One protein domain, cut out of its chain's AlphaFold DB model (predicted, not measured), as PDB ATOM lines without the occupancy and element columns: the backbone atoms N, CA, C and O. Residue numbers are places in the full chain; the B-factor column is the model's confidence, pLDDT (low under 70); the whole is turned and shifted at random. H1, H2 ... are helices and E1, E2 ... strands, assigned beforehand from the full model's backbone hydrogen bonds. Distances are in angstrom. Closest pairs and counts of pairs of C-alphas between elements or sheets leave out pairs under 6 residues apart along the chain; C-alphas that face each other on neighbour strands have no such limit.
ATOM      1  N   LEU A 136     211.606 190.980 208.330       51.50
ATOM      2  CA  LEU A 136     210.247 191.397 208.626       51.50
ATOM      3  C   LEU A 136     209.593 190.211 209.325       51.50
ATOM      4  O   LEU A 136     209.228 189.231 208.685       51.50
ATOM      5  N   ALA A 137     209.522 190.248 210.653       51.88
ATOM      6  CA  ALA A 137     208.747 189.245 211.372       51.88
ATOM      7  C   ALA A 137     207.271 189.653 211.352       51.88
ATOM      8  O   ALA A 137     206.977 190.791 211.690       51.88
ATOM      9  N   LYS A 138     206.365 188.755 210.954       59.12
ATOM     10  CA  LYS A 138     204.914 188.955 211.083       59.12
ATOM     11  C   LYS A 138     204.457 188.319 212.392       59.12
ATOM     12  O   LYS A 138     204.567 187.103 212.545       59.12
ATOM     13  N   TYR A 139     203.971 189.113 213.345       65.38
ATOM     14  CA  TYR A 139     203.381 188.581 214.579       65.38
ATOM     15  C   TYR A 139     201.865 188.730 214.548       65.38
ATOM     16  O   TYR A 139     201.356 189.849 214.553       65.38
ATOM     17  N   LYS A 140     201.168 187.586 214.542       67.75
ATOM     18  CA  LYS A 140     199.708 187.511 214.620       67.75
ATOM     19  C   LYS A 140     199.265 187.637 216.071       67.75
ATOM     20  O   LYS A 140     199.405 186.694 216.852       67.75
ATOM     21  N   MET A 141     198.744 188.805 216.437       71.62
ATOM     22  CA  MET A 141     198.195 189.037 217.770       71.62
ATOM     23  C   MET A 141     196.663 189.003 217.737       71.62
ATOM     24  O   MET A 141     196.064 189.705 216.918       71.62
ATOM     25  N   PRO A 142     196.010 188.263 218.654       75.94
ATOM     26  CA  PRO A 142     194.567 188.352 218.816       75.94
ATOM     27  C   PRO A 142     194.157 189.782 219.178       75.94
ATOM     28  O   PRO A 142     194.629 190.330 220.184       75.94
ATOM     29  N   VAL A 143     193.258 190.366 218.381       74.00
ATOM     30  CA  VAL A 143     192.736 191.730 218.589       74.00
ATOM     31  C   VAL A 143     192.189 191.900 220.006       74.00
ATOM     32  O   VAL A 143     192.494 192.884 220.669       74.00
ATOM     33  N   GLU A 144     191.460 190.913 220.526       77.12
ATOM     34  CA  GLU A 144     190.890 190.967 221.877       77.12
ATOM     35  C   GLU A 144     191.946 191.168 222.966       77.12
ATOM     36  O   GLU A 144     191.747 191.941 223.902       77.12
ATOM     37  N   LYS A 145     193.090 190.485 222.845       77.56
ATOM     38  CA  LYS A 145     194.175 190.579 223.826       77.56
ATOM     39  C   LYS A 145     194.855 191.941 223.760       77.56
ATOM     40  O   LYS A 145     195.138 192.524 224.804       77.56
ATOM     41  N   TYR A 146     195.068 192.453 222.548       80.38
ATOM     42  CA  TYR A 146     195.566 193.809 222.330       80.38
ATOM     43  C   TYR A 146     194.638 194.848 222.955       80.38
ATOM     44  O   TYR A 146     195.067 195.645 223.786       80.38
ATOM     45  N   LEU A 147     193.355 194.799 222.587       77.44
ATOM     46  CA  LEU A 147     192.344 195.741 223.044       77.44
ATOM     47  C   LEU A 147     192.148 195.669 224.552       77.44
ATOM     48  O   LEU A 147     191.968 196.707 225.172       77.44
ATOM     49  N   ARG A 148     192.232 194.484 225.167       82.38
ATOM     50  CA  ARG A 148     192.147 194.345 226.626       82.38
ATOM     51  C   ARG A 148     193.233 195.152 227.334       82.38
ATOM     52  O   ARG A 148     192.912 195.907 228.242       82.38
ATOM     53  N   ILE A 149     194.490 195.018 226.907       83.38
ATOM     54  CA  ILE A 149     195.611 195.737 227.534       83.38
ATOM     55  C   ILE A 149     195.540 197.235 227.208       83.38
ATOM     56  O   ILE A 149     195.737 198.074 228.083       83.38
ATOM     57  N   MET A 150     195.200 197.577 225.963       81.19
ATOM     58  CA  MET A 150     195.045 198.968 225.533       81.19
ATOM     59  C   MET A 150     193.861 199.677 226.201       81.19
ATOM     60  O   MET A 150     193.931 200.880 226.404       81.19
ATOM     61  N   LYS A 151     192.784 198.969 226.555       78.94
ATOM     62  CA  LYS A 151     191.625 199.540 227.258       78.94
ATOM     63  C   LYS A 151     191.933 199.853 228.721       78.94
ATOM     64  O   LYS A 151     191.385 200.809 229.252       78.94
ATOM     65  N   ASP A 152     192.770 199.035 229.349       80.50
ATOM     66  CA  ASP A 152     193.149 199.185 230.754       80.50
ATOM     67  C   ASP A 152     194.189 200.298 230.937       80.50
ATOM     68  O   ASP A 152     193.984 201.231 231.705       80.50
ATOM     69  N   LYS A 153     195.282 200.238 230.167       83.00
ATOM     70  CA  LYS A 153     196.440 201.129 230.355       83.00
ATOM     71  C   LYS A 153     196.557 202.250 229.326       83.00
ATOM     72  O   LYS A 153     197.245 203.232 229.578       83.00
ATOM     73  N   GLY A 154     195.897 202.119 228.175       86.81
ATOM     74  CA  GLY A 154     196.017 203.078 227.077       86.81
ATOM     75  C   GLY A 154     197.389 203.058 226.398       86.81
ATOM     76  O   GLY A 154     198.375 202.568 226.931       86.81
ATOM     77  N   GLY A 155     197.457 203.594 225.183       88.31
ATOM     78  CA  GLY A 155     198.724 204.035 224.602       88.31
ATOM     79  C   GLY A 155     198.799 205.550 224.699       88.31
ATOM     80  O   GLY A 155     197.765 206.212 224.612       88.31
ATOM     81  N   ILE A 156     200.003 206.097 224.834       90.38
ATOM     82  CA  ILE A 156     200.197 207.550 224.828       90.38
ATOM     83  C   ILE A 156     200.877 207.982 223.537       90.38
ATOM     84  O   ILE A 156     201.815 207.339 223.060       90.38
ATOM     85  N   ILE A 157     200.400 209.077 222.956       92.12
ATOM     86  CA  ILE A 157     201.042 209.691 221.798       92.12
ATOM     87  C   ILE A 157     201.925 210.810 222.319       92.12
ATOM     88  O   ILE A 157     201.469 211.708 223.016       92.12
ATOM     89  N   VAL A 158     203.202 210.765 221.973       93.88
ATOM     90  CA  VAL A 158     204.180 211.758 222.397       93.88
ATOM     91  C   VAL A 158     204.811 212.438 221.195       93.88
ATOM     92  O   VAL A 158     204.990 211.849 220.127       93.88
ATOM     93  N   VAL A 159     205.178 213.699 221.392       94.00
ATOM     94  CA  VAL A 159     205.995 214.458 220.454       94.00
ATOM     95  C   VAL A 159     207.455 214.304 220.861       94.00
ATOM     96  O   VAL A 159     207.866 214.706 221.954       94.00
ATOM     97  N   TYR A 160     208.246 213.730 219.963       93.38
ATOM     98  CA  TYR A 160     209.673 213.511 220.133       93.38
ATOM     99  C   TYR A 160     210.467 214.528 219.314       93.38
ATOM    100  O   TYR A 160     210.288 214.633 218.102       93.38
ATOM    101  N   ALA A 161     211.357 215.272 219.969       91.94
ATOM    102  CA  ALA A 161     212.311 216.153 219.308       91.94
ATOM    103  C   ALA A 161     213.552 215.347 218.917       91.94
ATOM    104  O   ALA A 161     214.338 214.939 219.775       91.94
ATOM    105  N   THR A 162     213.723 215.109 217.619       88.44
ATOM    106  CA  THR A 162     214.818 214.286 217.082       88.44
ATOM    107  C   THR A 162     216.188 214.944 217.235       88.44
ATOM    108  O   THR A 162     217.178 214.248 217.430       88.44
ATOM    109  N   ASP A 163     216.250 216.275 217.219       88.06
ATOM    110  CA  ASP A 163     217.461 217.073 217.434       88.06
ATOM    111  C   ASP A 163     217.936 217.044 218.895       88.06
ATOM    112  O   ASP A 163     219.139 217.054 219.160       88.06
ATOM    113  N   ARG A 164     216.994 216.986 219.844       86.06
ATOM    114  CA  ARG A 164     217.265 216.920 221.294       86.06
ATOM    115  C   ARG A 164     217.302 215.496 221.834       86.06
ATOM    116  O   ARG A 164     217.616 215.300 223.005       86.06
ATOM    117  N   GLU A 165     216.956 214.531 220.990       86.06
ATOM    118  CA  GLU A 165     216.810 213.118 221.323       86.06
ATOM    119  C   GLU A 165     215.890 212.872 222.539       86.06
ATOM    120  O   GLU A 165     216.176 212.019 223.380       86.06
ATOM    121  N   GLY A 166     214.775 213.604 222.650       87.44
ATOM    122  CA  GLY A 166     213.922 213.557 223.841       87.44
ATOM    123  C   GLY A 166     212.434 213.764 223.581       87.44
ATOM    124  O   GLY A 166     212.032 214.441 222.634       87.44
ATOM    125  N   ILE A 167     211.611 213.191 224.463       91.75
ATOM    126  CA  ILE A 167     210.173 213.465 224.518       91.75
ATOM    127  C   ILE A 167     209.971 214.872 225.075       91.75
ATOM    128  O   ILE A 167     210.542 215.224 226.107       91.75
ATOM    129  N   VAL A 168     209.162 215.669 224.385       93.00
ATOM    130  CA  VAL A 168     208.918 217.066 224.754       93.00
ATOM    131  C   VAL A 168     207.542 217.241 225.386       93.00
ATOM    132  O   VAL A 168     207.410 217.916 226.407       93.00
ATOM    133  N   CYS A 169     206.519 216.611 224.810       94.69
ATOM    134  CA  CYS A 169     205.157 216.672 225.322       94.69
ATOM    135  C   CYS A 169     204.335 215.446 224.928       94.69
ATOM    136  O   CYS A 169     204.669 214.740 223.975       94.69
ATOM    137  N   GLU A 170     203.237 215.237 225.641       95.06
ATOM    138  CA  GLU A 170     202.152 214.354 225.221       95.06
ATOM    139  C   GLU A 170     201.232 215.071 224.235       95.06
ATOM    140  O   GLU A 170     201.084 216.294 224.298       95.06
ATOM    141  N   LEU A 171     200.574 214.304 223.379       93.81
ATOM    142  CA  LEU A 171     199.403 214.715 222.626       93.81
ATOM    143  C   LEU A 171     198.191 213.982 223.199       93.81
ATOM    144  O   LEU A 171     198.100 212.763 223.074       93.81
ATOM    145  N   ASP A 172     197.244 214.735 223.750       91.50
ATOM    146  CA  ASP A 172     195.921 214.204 224.059       91.50
ATOM    147  C   ASP A 172     195.119 214.099 222.748       91.50
ATOM    148  O   ASP A 172     194.799 215.137 222.153       91.50
ATOM    149  N   PRO A 173     194.793 212.883 222.272       84.44
ATOM    150  CA  PRO A 173     194.099 212.698 221.003       84.44
ATOM    151  C   PRO A 173     192.645 213.183 221.039       84.44
ATOM    152  O   PRO A 173     192.089 213.467 219.981       84.44
ATOM    153  N   VAL A 174     192.026 213.295 222.221       85.25
ATOM    154  CA  VAL A 174     190.624 213.717 222.363       85.25
ATOM    155  C   VAL A 174     190.522 215.235 222.305       85.25
ATOM    156  O   VAL A 174     189.715 215.784 221.559       85.25
ATOM    157  N   SER A 175     191.357 215.936 223.075       87.56
ATOM    158  CA  SER A 175     191.322 217.402 223.126       87.56
ATOM    159  C   SER A 175     192.258 218.086 222.123       87.56
ATOM    160  O   SER A 175     192.223 219.313 221.984       87.56
ATOM    161  N   ASN A 176     193.120 217.322 221.442       85.00
ATOM    162  CA  ASN A 176     194.189 217.817 220.568       85.00
ATOM    163  C   ASN A 176     195.115 218.837 221.276       85.00
ATOM    164  O   ASN A 176     195.655 219.791 220.686       85.00
ATOM    165  N   ARG A 177     195.262 218.689 222.599       92.19
ATOM    166  CA  ARG A 177     196.119 219.529 223.445       92.19
ATOM    167  C   ARG A 177     197.481 218.879 223.628       92.19
ATOM    168  O   ARG A 177     197.610 217.661 223.647       92.19
ATOM    169  N   LEU A 178     198.496 219.730 223.767       94.00
ATOM    170  CA  LEU A 178     199.848 219.296 224.088       94.00
ATOM    171  C   LEU A 178     200.052 219.412 225.594       94.00
ATOM    172  O   LEU A 178     199.985 220.517 226.134       94.00
ATOM    173  N   ILE A 179     200.281 218.282 226.256       94.38
ATOM    174  CA  ILE A 179     200.485 218.219 227.704       94.38
ATOM    175  C   ILE A 179     201.987 218.265 227.968       94.38
ATOM    176  O   ILE A 179     202.753 217.406 227.526       94.38
ATOM    177  N   SER A 180     202.437 219.304 228.669       88.19
ATOM    178  CA  SER A 180     203.831 219.415 229.089       88.19
ATOM    179  C   SER A 180     204.137 218.375 230.170       88.19
ATOM    180  O   SER A 180     203.398 218.314 231.148       88.19
ATOM    181  N   LYS A 181     205.259 217.653 230.041       86.69
ATOM    182  CA  LYS A 181     205.709 216.591 230.969       86.69
ATOM    183  C   LYS A 181     204.772 215.363 231.008       86.69
ATOM    184  O   LYS A 181     204.116 215.148 232.024       86.69
ATOM    185  N   PRO A 182     204.730 214.557 229.932       87.75
ATOM    186  CA  PRO A 182     204.028 213.273 229.955       87.75
ATOM    187  C   PRO A 182     204.592 212.361 231.047       87.75
ATOM    188  O   PRO A 182     205.812 212.312 231.240       87.75
ATOM    189  N   ASP A 183     203.722 211.604 231.712       88.88
ATOM    190  CA  ASP A 183     204.150 210.466 232.522       88.88
ATOM    191  C   ASP A 183     204.366 209.257 231.606       88.88
ATOM    192  O   ASP A 183     203.433 208.705 231.029       88.88
ATOM    193  N   THR A 184     205.626 208.862 231.441       89.88
ATOM    194  CA  THR A 184     206.014 207.728 230.594       89.88
ATOM    195  C   THR A 184     206.521 206.540 231.411       89.88
ATOM    196  O   THR A 184     207.199 205.677 230.859       89.88
ATOM    197  N   SER A 185     206.278 206.509 232.725       89.81
ATOM    198  CA  SER A 185     206.856 205.509 233.636       89.81
ATOM    199  C   SER A 185     206.403 204.076 233.330       89.81
ATOM    200  O   SER A 185     207.219 203.154 233.326       89.81
ATOM    201  N   GLU A 186     205.127 203.892 232.991       90.62
ATOM    202  CA  GLU A 186     204.546 202.586 232.640       90.62
ATOM    203  C   GLU A 186     204.619 202.257 231.142       90.62
ATOM    204  O   GLU A 186     204.142 201.208 230.689       90.62
ATOM    205  N   MET A 187     205.237 203.140 230.363       90.06
ATOM    206  CA  MET A 187     205.247 203.071 228.911       90.06
ATOM    207  C   MET A 187     206.565 202.517 228.394       90.06
ATOM    208  O   MET A 187     207.643 202.743 228.948       90.06
ATOM    209  N   SER A 188     206.470 201.793 227.288       87.38
ATOM    210  CA  SER A 188     207.616 201.200 226.636       87.38
ATOM    211  C   SER A 188     208.516 202.260 226.034       87.38
ATOM    212  O   SER A 188     208.103 203.151 225.294       87.38
ATOM    213  N   ILE A 189     209.803 202.060 226.281       83.12
ATOM    214  CA  ILE A 189     210.910 202.732 225.607       83.12
ATOM    215  C   ILE A 189     210.947 202.444 224.091       83.12
ATOM    216  O   ILE A 189     211.585 203.176 223.334       83.12
ATOM    217  N   ARG A 190     210.283 201.377 223.622       77.25
ATOM    218  CA  ARG A 190     210.159 201.000 222.204       77.25
ATOM    219  C   ARG A 190     208.914 201.662 221.603       77.25
ATOM    220  O   ARG A 190     207.875 201.042 221.399       77.25
ATOM    221  N   GLY A 191     209.040 202.958 221.332       79.25
ATOM    222  CA  GLY A 191     207.989 203.748 220.699       79.25
ATOM    223  C   GLY A 191     207.813 203.467 219.204       79.25
ATOM    224  O   GLY A 191     208.756 203.101 218.502       79.25
ATOM    225  N   ARG A 192     206.594 203.678 218.704       80.00
ATOM    226  CA  ARG A 192     206.201 203.466 217.306       80.00
ATOM    227  C   ARG A 192     206.002 204.792 216.606       80.00
ATOM    228  O   ARG A 192     205.163 205.585 217.012       80.00
ATOM    229  N   ARG A 193     206.726 205.031 215.521       84.50
ATOM    230  CA  ARG A 193     206.524 206.243 214.726       84.50
ATOM    231  C   ARG A 193     205.182 206.178 213.996       84.50
ATOM    232  O   ARG A 193     204.957 205.242 213.241       84.50
ATOM    233  N   ILE A 194     204.348 207.201 214.177       82.44
ATOM    234  CA  ILE A 194     203.014 207.312 213.551       82.44
ATOM    235  C   ILE A 194     202.845 208.601 212.736       82.44
ATOM    236  O   ILE A 194     201.746 208.977 212.363       82.44
ATOM    237  N   THR A 195     203.935 209.321 212.466       78.25
ATOM    238  CA  THR A 195     203.879 210.683 211.905       78.25
ATOM    239  C   THR A 195     203.108 210.792 210.584       78.25
ATOM    240  O   THR A 195     202.357 211.745 210.410       78.25
ATOM    241  N   GLY A 196     203.308 209.857 209.649       72.75
ATOM    242  CA  GLY A 196     202.660 209.902 208.332       72.75
ATOM    243  C   GLY A 196     201.188 209.498 208.365       72.75
ATOM    244  O   GLY A 196     200.385 210.072 207.640       72.75
ATOM    245  N   ASP A 197     200.848 208.565 209.251       76.38
ATOM    246  CA  ASP A 197     199.526 207.935 209.298       76.38
ATOM    247  C   ASP A 197     198.591 208.616 210.309       76.38
ATOM    248  O   ASP A 197     197.392 208.351 210.330       76.38
ATOM    249  N   TYR A 198     199.123 209.499 211.162       80.75
ATOM    250  CA  TYR A 198     198.339 210.201 212.169       80.75
ATOM    251  C   TYR A 198     197.568 211.390 211.563       80.75
ATOM    252  O   TYR A 198     198.192 212.319 211.031       80.75
ATOM    253  N   PRO A 199     196.227 211.430 211.692       81.75
ATOM    254  CA  PRO A 199     195.417 212.542 211.208       81.75
ATOM    255  C   PRO A 199     195.841 213.873 211.839       81.75
ATOM    256  O   PRO A 199     195.922 214.011 213.055       81.75
ATOM    257  N   GLY A 200     196.119 214.882 211.010       85.38
ATOM    258  CA  GLY A 200     196.518 216.204 211.502       85.38
ATOM    259  C   GLY A 200     197.940 216.276 212.077       85.38
ATOM    260  O   GLY A 200     198.273 217.257 212.743       85.38
ATOM    261  N   SER A 201     198.807 215.298 211.792       88.69
ATOM    262  CA  SER A 201     200.199 215.277 212.273       88.69
ATOM    263  C   SER A 201     200.976 216.563 211.981       88.69
ATOM    264  O   SER A 201     201.703 217.060 212.840       88.69
ATOM    265  N   SER A 202     200.770 217.162 210.807       90.88
ATOM    266  CA  SER A 202     201.388 218.434 210.419       90.88
ATOM    267  C   SER A 202     200.966 219.601 211.319       90.88
ATOM    268  O   SER A 202     201.787 220.463 211.632       90.88
ATOM    269  N   HIS A 203     199.710 219.626 211.770       93.00
ATOM    270  CA  HIS A 203     199.213 220.637 212.699       93.00
ATOM    271  C   HIS A 203     199.827 220.453 214.089       93.00
ATOM    272  O   HIS A 203     200.307 221.420 214.681       93.00
ATOM    273  N   VAL A 204     199.884 219.210 214.575       93.12
ATOM    274  CA  VAL A 204     200.505 218.883 215.865       93.12
ATOM    275  C   VAL A 204     201.986 219.269 215.874       93.12
ATOM    276  O   VAL A 204     202.445 219.917 216.814       93.12
ATOM    277  N   ILE A 205     202.722 218.942 214.809       93.81
ATOM    278  CA  ILE A 205     204.143 219.287 214.670       93.81
ATOM    279  C   ILE A 205     204.343 220.805 214.660       93.81
ATOM    280  O   ILE A 205     205.155 221.309 215.429       93.81
ATOM    281  N   LYS A 206     203.561 221.557 213.876       94.06
ATOM    282  CA  LYS A 206     203.626 223.033 213.870       94.06
ATOM    283  C   LYS A 206     203.325 223.637 215.244       94.06
ATOM    284  O   LYS A 206     203.953 224.614 215.656       94.06
ATOM    285  N   LYS A 207     202.370 223.061 215.978       94.12
ATOM    286  CA  LYS A 207     202.038 223.482 217.345       94.12
ATOM    287  C   LYS A 207     203.205 223.222 218.299       94.12
ATOM    288  O   LYS A 207     203.545 224.098 219.090       94.12
ATOM    289  N   ALA A 208     203.863 222.069 218.180       93.62
ATOM    290  CA  ALA A 208     205.067 221.761 218.942       93.62
ATOM    291  C   ALA A 208     206.235 222.700 218.591       93.62
ATOM    292  O   ALA A 208     206.878 223.220 219.498       93.62
ATOM    293  N   GLU A 209     206.459 223.000 217.309       95.31
ATOM    294  CA  GLU A 209     207.465 223.978 216.865       95.31
ATOM    295  C   GLU A 209     207.225 225.370 217.460       95.31
ATOM    296  O   GLU A 209     208.166 226.062 217.849       95.31
ATOM    297  N   THR A 210     205.957 225.775 217.561       95.31
ATOM    298  CA  THR A 210     205.574 227.072 218.131       95.31
ATOM    299  C   THR A 210     205.867 227.135 219.633       95.31
ATOM    300  O   THR A 210     206.359 228.149 220.120       95.31
ATOM    301  N   LEU A 211     205.590 226.054 220.369       94.88
ATOM    302  CA  LEU A 211     205.758 226.009 221.826       94.88
ATOM    303  C   LEU A 211     207.201 225.746 222.266       94.88
ATOM    304  O   LEU A 211     207.659 226.306 223.259       94.88
ATOM    305  N   TYR A 212     207.915 224.880 221.551       94.19
ATOM    306  CA  TYR A 212     209.213 224.350 221.975       94.19
ATOM    307  C   TYR A 212     210.380 224.819 221.100       94.19
ATOM    308  O   TYR A 212     211.538 224.495 221.388       94.19
ATOM    309  N   GLY A 213     210.090 225.627 220.078       93.69
ATOM    310  CA  GLY A 213     211.048 226.195 219.140       93.69
ATOM    311  C   GLY A 213     211.186 225.373 217.860       93.69
ATOM    312  O   GLY A 213     210.741 224.231 217.767       93.69
ATOM    313  N   ARG A 214     211.846 225.954 216.855       93.50
ATOM    314  CA  ARG A 214     212.141 225.259 215.594       93.50
ATOM    315  C   ARG A 214     212.985 224.011 215.860       93.50
ATOM    316  O   ARG A 214     213.952 224.076 216.615       93.50
ATOM    317  N   GLY A 215     212.626 222.905 215.221       89.88
ATOM    318  CA  GLY A 215     213.280 221.614 215.401       89.88
ATOM    319  C   GLY A 215     212.664 220.559 214.492       89.88
ATOM    320  O   GLY A 215     211.712 220.832 213.765       89.88
ATOM    321  N   SER A 216     213.221 219.353 214.523       91.12
ATOM    322  CA  SER A 216     212.679 218.216 213.783       91.12
ATOM    323  C   SER A 216     211.892 217.334 214.746       91.12
ATOM    324  O   SER A 216     212.475 216.679 215.612       91.12
ATOM    325  N   TYR A 217     210.570 217.332 214.600       92.38
ATOM    326  CA  TYR A 217     209.656 216.631 215.498       92.38
ATOM    327  C   TYR A 217     209.031 215.408 214.833       92.38
ATOM    328  O   TYR A 217     208.703 215.423 213.646       92.38
ATOM    329  N   GLU A 218     208.820 214.361 215.623       91.69
ATOM    330  CA  GLU A 218     208.120 213.148 215.214       91.69
ATOM    331  C   GLU A 218     207.033 212.792 216.228       91.69
ATOM    332  O   GLU A 218     207.194 212.988 217.433       91.69
ATOM    333  N   LEU A 219     205.926 212.241 215.730       89.62
ATOM    334  CA  LEU A 219     204.899 211.632 216.574       89.62
ATOM    335  C   LEU A 219     205.219 210.163 216.806       89.62
ATOM    336  O   LEU A 219     205.396 209.401 215.844       89.62
ATOM    337  N   ILE A 220     205.260 209.789 218.080       90.06
ATOM    338  CA  ILE A 220     205.559 208.443 218.543       90.06
ATOM    339  C   ILE A 220     204.407 207.953 219.423       90.06
ATOM    340  O   ILE A 220     204.027 208.619 220.376       90.06
ATOM    341  N   LEU A 221     203.867 206.776 219.126       89.25
ATOM    342  CA  LEU A 221     202.969 206.032 219.999       89.25
ATOM    343  C   LEU A 221     203.802 205.164 220.945       89.25
ATOM    344  O   LEU A 221     204.529 204.275 220.494       89.25
ATOM    345  N   LEU A 222     203.686 205.402 222.245       89.56
ATOM    346  CA  LEU A 222     204.232 204.524 223.271       89.56
ATOM    347  C   LEU A 222     203.145 203.549 223.714       89.56
ATOM    348  O   LEU A 222     202.002 203.935 223.958       89.56
ATOM    349  N   LEU A 223     203.513 202.275 223.787       89.31
ATOM    350  CA  LEU A 223     202.639 201.227 224.296       89.31
ATOM    351  C   LEU A 223     202.910 200.961 225.773       89.31
ATOM    352  O   LEU A 223     204.043 201.163 226.205       89.31
ATOM    353  N   PRO A 224     201.949 200.394 226.516       91.31
ATOM    354  CA  PRO A 224     202.212 199.840 227.838       91.31
ATOM    355  C   PRO A 224     203.369 198.837 227.815       91.31
ATOM    356  O   PRO A 224     203.453 198.000 226.908       91.31
ATOM    357  N   ASN A 225     204.223 198.882 228.841       89.62
ATOM    358  CA  ASN A 225     205.365 197.972 228.986       89.62
ATOM    359  C   ASN A 225     204.964 196.496 228.857       89.62
ATOM    360  O   ASN A 225     205.633 195.736 228.161       89.62
ATOM    361  N   ASP A 226     203.852 196.097 229.472       89.25
ATOM    362  CA  ASP A 226     203.390 194.704 229.466       89.25
ATOM    363  C   ASP A 226     203.046 194.212 228.058       89.25
ATOM    364  O   ASP A 226     203.393 193.096 227.675       89.25
ATOM    365  N   LEU A 227     202.380 195.062 227.271       86.12
ATOM    366  CA  LEU A 227     201.994 194.736 225.902       86.12
ATOM    367  C   LEU A 227     203.219 194.623 225.002       86.12
ATOM    368  O   LEU A 227     203.334 193.698 224.200       86.12
ATOM    369  N   ASP A 228     204.130 195.579 225.126       84.88
ATOM    370  CA  ASP A 228     205.329 195.614 224.309       84.88
ATOM    371  C   ASP A 228     206.302 194.478 224.655       84.88
ATOM    372  O   ASP A 228     206.850 193.855 223.747       84.88
ATOM    373  N   ASN A 229     206.461 194.139 225.938       86.56
ATOM    374  CA  ASN A 229     207.240 192.972 226.361       86.56
ATOM    375  C   ASN A 229     206.622 191.672 225.845       86.56
ATOM    376  O   ASN A 229     207.336 190.834 225.309       86.56
ATOM    377  N   LEU A 230     205.294 191.540 225.897       84.38
ATOM    378  CA  LEU A 230     204.608 190.374 225.348       84.38
ATOM    379  C   LEU A 230     204.875 190.187 223.850       84.38
ATOM    380  O   LEU A 230     205.120 189.068 223.398       84.38
ATOM    381  N   ILE A 231     204.818 191.275 223.079       79.12
ATOM    382  CA  ILE A 231     205.134 191.255 221.646       79.12
ATOM    383  C   ILE A 231     206.611 190.903 221.444       79.12
ATOM    384  O   ILE A 231     206.932 190.056 220.611       79.12
ATOM    385  N   TYR A 232     207.503 191.538 222.206       81.50
ATOM    386  CA  TYR A 232     208.941 191.319 222.123       81.50
ATOM    387  C   TYR A 232     209.313 189.859 222.387       81.50
ATOM    388  O   TYR A 232     210.029 189.275 221.578       81.50
ATOM    389  N   ASP A 233     208.798 189.267 223.463       83.06
ATOM    390  CA  ASP A 233     209.090 187.888 223.855       83.06
ATOM    391  C   ASP A 233     208.631 186.918 222.765       83.06
ATOM    392  O   ASP A 233     209.413 186.104 222.285       83.06
ATOM    393  N   LYS A 234     207.400 187.082 222.265       79.31
ATOM    394  CA  LYS A 234     206.859 186.217 221.206       79.31
ATOM    395  C   LYS A 234     207.635 186.301 219.901       79.31
ATOM    396  O   LYS A 234     207.840 185.289 219.235       79.31
ATOM    397  N   VAL A 235     208.051 187.504 219.525       76.25
ATOM    398  CA  VAL A 235     208.865 187.708 218.329       76.25
ATOM    399  C   VAL A 235     210.269 187.143 218.541       76.25
ATOM    400  O   VAL A 235     210.793 186.480 217.652       76.25
ATOM    401  N   SER A 236     210.863 187.369 219.713       78.00
ATOM    402  CA  SER A 236     212.178 186.851 220.088       78.00
ATOM    403  C   SER A 236     212.215 185.325 220.030       78.00
ATOM    404  O   SER A 236     213.109 184.779 219.386       78.00
ATOM    405  N   ASP A 237     211.232 184.655 220.631       78.88
ATOM    406  CA  ASP A 237     211.097 183.195 220.610       78.88
ATOM    407  C   ASP A 237     211.046 182.680 219.166       78.88
ATOM    408  O   ASP A 237     211.860 181.850 218.770       78.88
ATOM    409  N   ALA A 238     210.188 183.270 218.329       72.06
ATOM    410  CA  ALA A 238     210.041 182.853 216.935       72.06
ATOM    411  C   ALA A 238     211.319 183.059 216.094       72.06
ATOM    412  O   ALA A 238     211.607 182.277 215.188       72.06
ATOM    413  N   ILE A 239     212.108 184.100 216.379       72.75
ATOM    414  CA  ILE A 239     213.407 184.326 215.726       72.75
ATOM    415  C   ILE A 239     214.413 183.248 216.151       72.75
ATOM    416  O   ILE A 239     215.155 182.726 215.314       72.75
ATOM    417  N   VAL A 240     214.447 182.919 217.445       79.12
ATOM    418  CA  VAL A 240     215.343 181.896 217.999       79.12
ATOM    419  C   VAL A 240     214.992 180.512 217.458       79.12
ATOM    420  O   VAL A 240     215.903 179.782 217.066       79.12
ATOM    421  N   ASP A 241     213.703 180.190 217.336       73.81
ATOM    422  CA  ASP A 241     213.213 178.931 216.755       73.81
ATOM    423  C   ASP A 241     213.671 178.744 215.300       73.81
ATOM    424  O   ASP A 241     213.907 177.628 214.840       73.81
ATOM    425  N   GLN A 242     213.882 179.846 214.575       71.88
ATOM    426  CA  GLN A 242     214.429 179.839 213.216       71.88
ATOM    427  C   GLN A 242     215.965 179.784 213.165       71.88
ATOM    428  O   GLN A 242     216.560 179.870 212.087       71.88
ATOM    429  N   GLY A 243     216.632 179.658 214.316       75.81
ATOM    430  CA  GLY A 243     218.091 179.645 214.426       75.81
ATOM    431  C   GLY A 243     218.736 181.000 214.131       75.81
ATOM    432  O   GLY A 243     219.929 181.071 213.819       75.81
ATOM    433  N   LEU A 244     217.960 182.082 214.192       76.31
ATOM    434  CA  LEU A 244     218.429 183.436 213.934       76.31
ATOM    435  C   LEU A 244     218.779 184.134 215.249       76.31
ATOM    436  O   LEU A 244     218.249 183.848 216.319       76.31
ATOM    437  N   THR A 245     219.696 185.097 215.178       74.75
ATOM    438  CA  THR A 245     220.001 185.939 216.336       74.75
ATOM    439  C   THR A 245     219.017 187.096 216.402       74.75
ATOM    440  O   THR A 245     218.906 187.854 215.439       74.75
ATOM    441  N   VAL A 246     218.391 187.305 217.556       72.12
ATOM    442  CA  VAL A 246     217.448 188.406 217.819       72.12
ATOM    443  C   VAL A 246     218.019 189.760 217.368       72.12
ATOM    444  O   VAL A 246     217.397 190.474 216.589       72.12
ATOM    445  N   GLY A 247     219.284 190.054 217.694       69.25
ATOM    446  CA  GLY A 247     219.968 191.292 217.281       69.25
ATOM    447  C   GLY A 247     220.216 191.474 215.773       69.25
ATOM    448  O   GLY A 247     220.727 192.521 215.378       69.25
ATOM    449  N   SER A 248     219.888 190.485 214.936       65.38
ATOM    450  CA  SER A 248     219.931 190.610 213.473       65.38
ATOM    451  C   SER A 248     218.633 191.145 212.862       65.38
ATOM    452  O   SER A 248     218.644 191.496 211.687       65.38
ATOM    453  N   VAL A 249     217.550 191.243 213.642       63.50
ATOM    454  CA  VAL A 249     216.249 191.746 213.185       63.50
ATOM    455  C   VAL A 249     216.215 193.266 213.217       63.50
ATOM    456  O   VAL A 249     216.487 193.882 214.246       63.50
ATOM    457  N   THR A 250     215.848 193.880 212.093       59.31
ATOM    458  CA  THR A 250     215.760 195.340 211.975       59.31
ATOM    459  C   THR A 250     214.335 195.874 212.099       59.31
ATOM    460  O   THR A 250     214.187 197.004 212.544       59.31
ATOM    461  N   SER A 251     213.286 195.116 211.771       60.78
ATOM    462  CA  SER A 251     211.888 195.590 211.773       60.78
ATOM    463  C   SER A 251     210.901 194.453 212.016       60.78
ATOM    464  O   SER A 251     211.220 193.311 211.741       60.78
ATOM    465  N   VAL A 252     209.704 194.719 212.532       63.34
ATOM    466  CA  VAL A 252     208.714 193.652 212.762       63.34
ATOM    467  C   VAL A 252     207.344 194.181 212.399       63.34
ATOM    468  O   VAL A 252     206.906 195.205 212.896       63.34
ATOM    469  N   GLU A 253     206.649 193.503 211.514       63.88
ATOM    470  CA  GLU A 253     205.290 193.856 211.150       63.88
ATOM    471  C   GLU A 253     204.315 193.156 212.101       63.88
ATOM    472  O   GLU A 253     204.417 191.957 212.361       63.88
ATOM    473  N   LEU A 254     203.387 193.911 212.683       63.56
ATOM    474  CA  LEU A 254     202.345 193.331 213.517       63.56
ATOM    475  C   LEU A 254     201.081 193.180 212.693       63.56
ATOM    476  O   LEU A 254     200.598 194.121 212.064       63.56
ATOM    477  N   GLU A 255     200.535 191.979 212.730       64.50
ATOM    478  CA  GLU A 255     199.285 191.652 212.078       64.50
ATOM    479  C   GLU A 255     198.264 191.352 213.166       64.50
ATOM    480  O   GLU A 255     198.472 190.504 214.039       64.50
ATOM    481  N   PHE A 256     197.160 192.083 213.152       66.38
ATOM    482  CA  PHE A 256     196.072 191.851 214.077       66.38
ATOM    483  C   PHE A 256     195.020 190.990 213.397       66.38
ATOM    484  O   PHE A 256     194.394 191.409 212.424       66.38
ATOM    485  N   SER A 257     194.820 189.788 213.930       62.62
ATOM    486  CA  SER A 257     193.771 188.881 213.475       62.62
ATOM    487  C   SER A 257     192.541 189.028 214.369       62.62
ATOM    488  O   SER A 257     192.624 188.775 215.580       62.62
ATOM    489  N   SER A 258     191.410 189.429 213.787       58.91
ATOM    490  CA  SER A 258     190.095 189.337 214.428       58.91
ATOM    491  C   SER A 258     189.481 187.953 214.196       58.91
ATOM    492  O   SER A 258     189.672 187.357 213.136       58.91
ATOM    493  N   LEU A 259     188.691 187.458 215.157       55.62
ATOM    494  CA  LEU A 259     187.870 186.248 214.982       55.62
ATOM    495  C   LEU A 259     186.832 186.409 213.855       55.62
ATOM    496  O   LEU A 259     186.382 185.417 213.295       55.62
ATOM    497  N   ALA A 260     186.485 187.651 213.498       56.38
ATOM    498  CA  ALA A 260     185.521 187.978 212.448       56.38
ATOM    499  C   ALA A 260     186.117 188.011 211.023       56.38
ATOM    500  O   ALA A 260     185.434 188.414 210.088       56.38
ATOM    501  N   GLY A 261     187.388 187.635 210.838       50.75
ATOM    502  CA  GLY A 261     188.052 187.651 209.525       50.75
ATOM    503  C   GLY A 261     188.540 189.031 209.062       50.75
ATOM    504  O   GLY A 261     189.256 189.121 208.068       50.75
ATOM    505  N   GLU A 262     188.227 190.104 209.793       49.53
ATOM    506  CA  GLU A 262     188.819 191.423 209.564       49.53
ATOM    507  C   GLU A 262     190.287 191.437 210.019       49.53
ATOM    508  O   GLU A 262     190.609 191.148 211.179       49.53
ATOM    509  N   MET A 263     191.191 191.765 209.092       49.41
ATOM    510  CA  MET A 263     192.622 191.904 209.360       49.41
ATOM    511  C   MET A 263     192.996 193.382 209.418       49.41
ATOM    512  O   MET A 263     192.825 194.119 208.449       49.41
ATOM    513  N   LEU A 264     193.539 193.808 210.558       48.25
ATOM    514  CA  LEU A 264     194.148 195.125 210.713       48.25
ATOM    515  C   LEU A 264     195.668 194.959 210.657       48.25
ATOM    516  O   LEU A 264     196.270 194.295 211.502       48.25
ATOM    517  N   PHE A 265     196.299 195.572 209.660       45.72
ATOM    518  CA  PHE A 265     197.753 195.567 209.524       45.72
ATOM    519  C   PHE A 265     198.333 196.794 210.216       45.72
ATOM    520  O   PHE A 265     197.966 197.924 209.899       45.72
ATOM    521  N   VAL A 266     199.264 196.590 211.149       53.47
ATOM    522  CA  VAL A 266     200.019 197.688 211.761       53.47
ATOM    523  C   VAL A 266     201.499 197.384 211.657       53.47
ATOM    524  O   VAL A 266     202.064 196.554 212.371       53.47
ATOM    525  N   ARG A 267     202.170 198.118 210.779       44.69
ATOM    526  CA  ARG A 267     203.613 197.996 210.627       44.69
ATOM    527  C   ARG A 267     204.336 198.597 211.830       44.69
ATOM    528  O   ARG A 267     204.182 199.779 212.128       44.69
ATOM    529  N   VAL A 268     205.181 197.802 212.492       50.88
ATOM    530  CA  VAL A 268     206.051 198.279 213.573       50.88
ATOM    531  C   VAL A 268     207.488 198.383 213.075       50.88
ATOM    532  O   VAL A 268     208.288 197.446 213.037       50.88
ATOM    533  N   ASN A 269     207.868 199.594 212.694       42.12
ATOM    534  CA  ASN A 269     209.259 199.843 212.358       42.12
ATOM    535  C   ASN A 269     210.119 199.741 213.636       42.12
ATOM    536  O   ASN A 269     209.948 200.530 214.560       42.12
TER     537      ASN A 269
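This is residues 136 to 269 of the 286 residues of an uncharacterized protein of Parcubacteria group bacterium (UniProt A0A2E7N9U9). Two lobes sit end to end: one is a strongly twisted four-stranded sheet with H2 over one face, the other a three-stranded sheet with the long helix H3 slanting over one face. The chain crosses between the lobes twice, through the end of H1 into E2 and from E5 into H3. The 134 printed residues hold three named helices and seven named strands, in the order E1 H1 E2 E3 E4 H2 E5 H3 E6 E7, a mixed class. The larger sheet, E4 E3 E2 E5, is antiparallel, and the smaller, E1 E6 E7, is mixed. The whole is compact, with a radius of gyration of the C-alphas of 16.2 A and spans of 48 by 34 by 26 A.

Start at the larger sheet, where E2, residues 156 to 161, and E3, residues 166 to 172, form a hairpin with N 159 and O 169 at 2.8 A. E4, residues 177 to 180, forms a hairpin with E3, with N 170 and O 179 at 2.9 A, and completes a meander, each strand the antiparallel neighbour of the one before. On the other side of E2 find E5, residues 217 to 222, antiparallel, with N 158 and O 220 at 2.8 A. H2, residues 201 to 212, is on this sheet at a height of 7.4 A, two layers with one helix on one face; its closest C-alphas to E5 are those of Ile 205 and Tyr 217, 6.2 A apart. Now look at E1, residues 136 to 142, parallel to E6, residues 251 to 257, with N 139 and O 253 at 3.0 A. E7, residues 263 to 268, forms a hairpin with E6, with N 254 and O 266 at 3.0 A. H3, residues 225 to 241, is on this sheet at a height of 9.7 A, again two layers, and runs slantwise to the strands, at 55 degrees to E1 on the local plane. The closest C-alphas of H3 and E1 are those of Val 235 and Tyr 139, 6.7 A apart. H1, residues 143 to 153, only grazes the sheet with residues 143 to 146. H1 and H3 are close but not clearly touching, with the C-alphas of Ile 149 and Leu 227 at 6.7 A. In H1, H2 and H3 every O i to N i+4 pair is within hydrogen-bond range.

Find C-alpha 156 at (200.197, 207.550, 224.828), where E2 begins its 15.9 A; E3 measures 18.0 A. Find C-alpha 225 at (205.365, 197.972, 228.986); from there H3 runs 24.0 A. E1 starts at C-alpha 136, (210.247, 191.397, 208.626), and measures 18.9 A; E6 measures 19.4 A.

The C-alphas of Thr 210 and Gly 243 are the farthest apart, 49.2 A. The printed part has no cut, and the one long link is E4 to H2, 20 residues. Mean pLDDT of the printed part is 79.8; residues 136 to 140 and 247 to 269 are under 70.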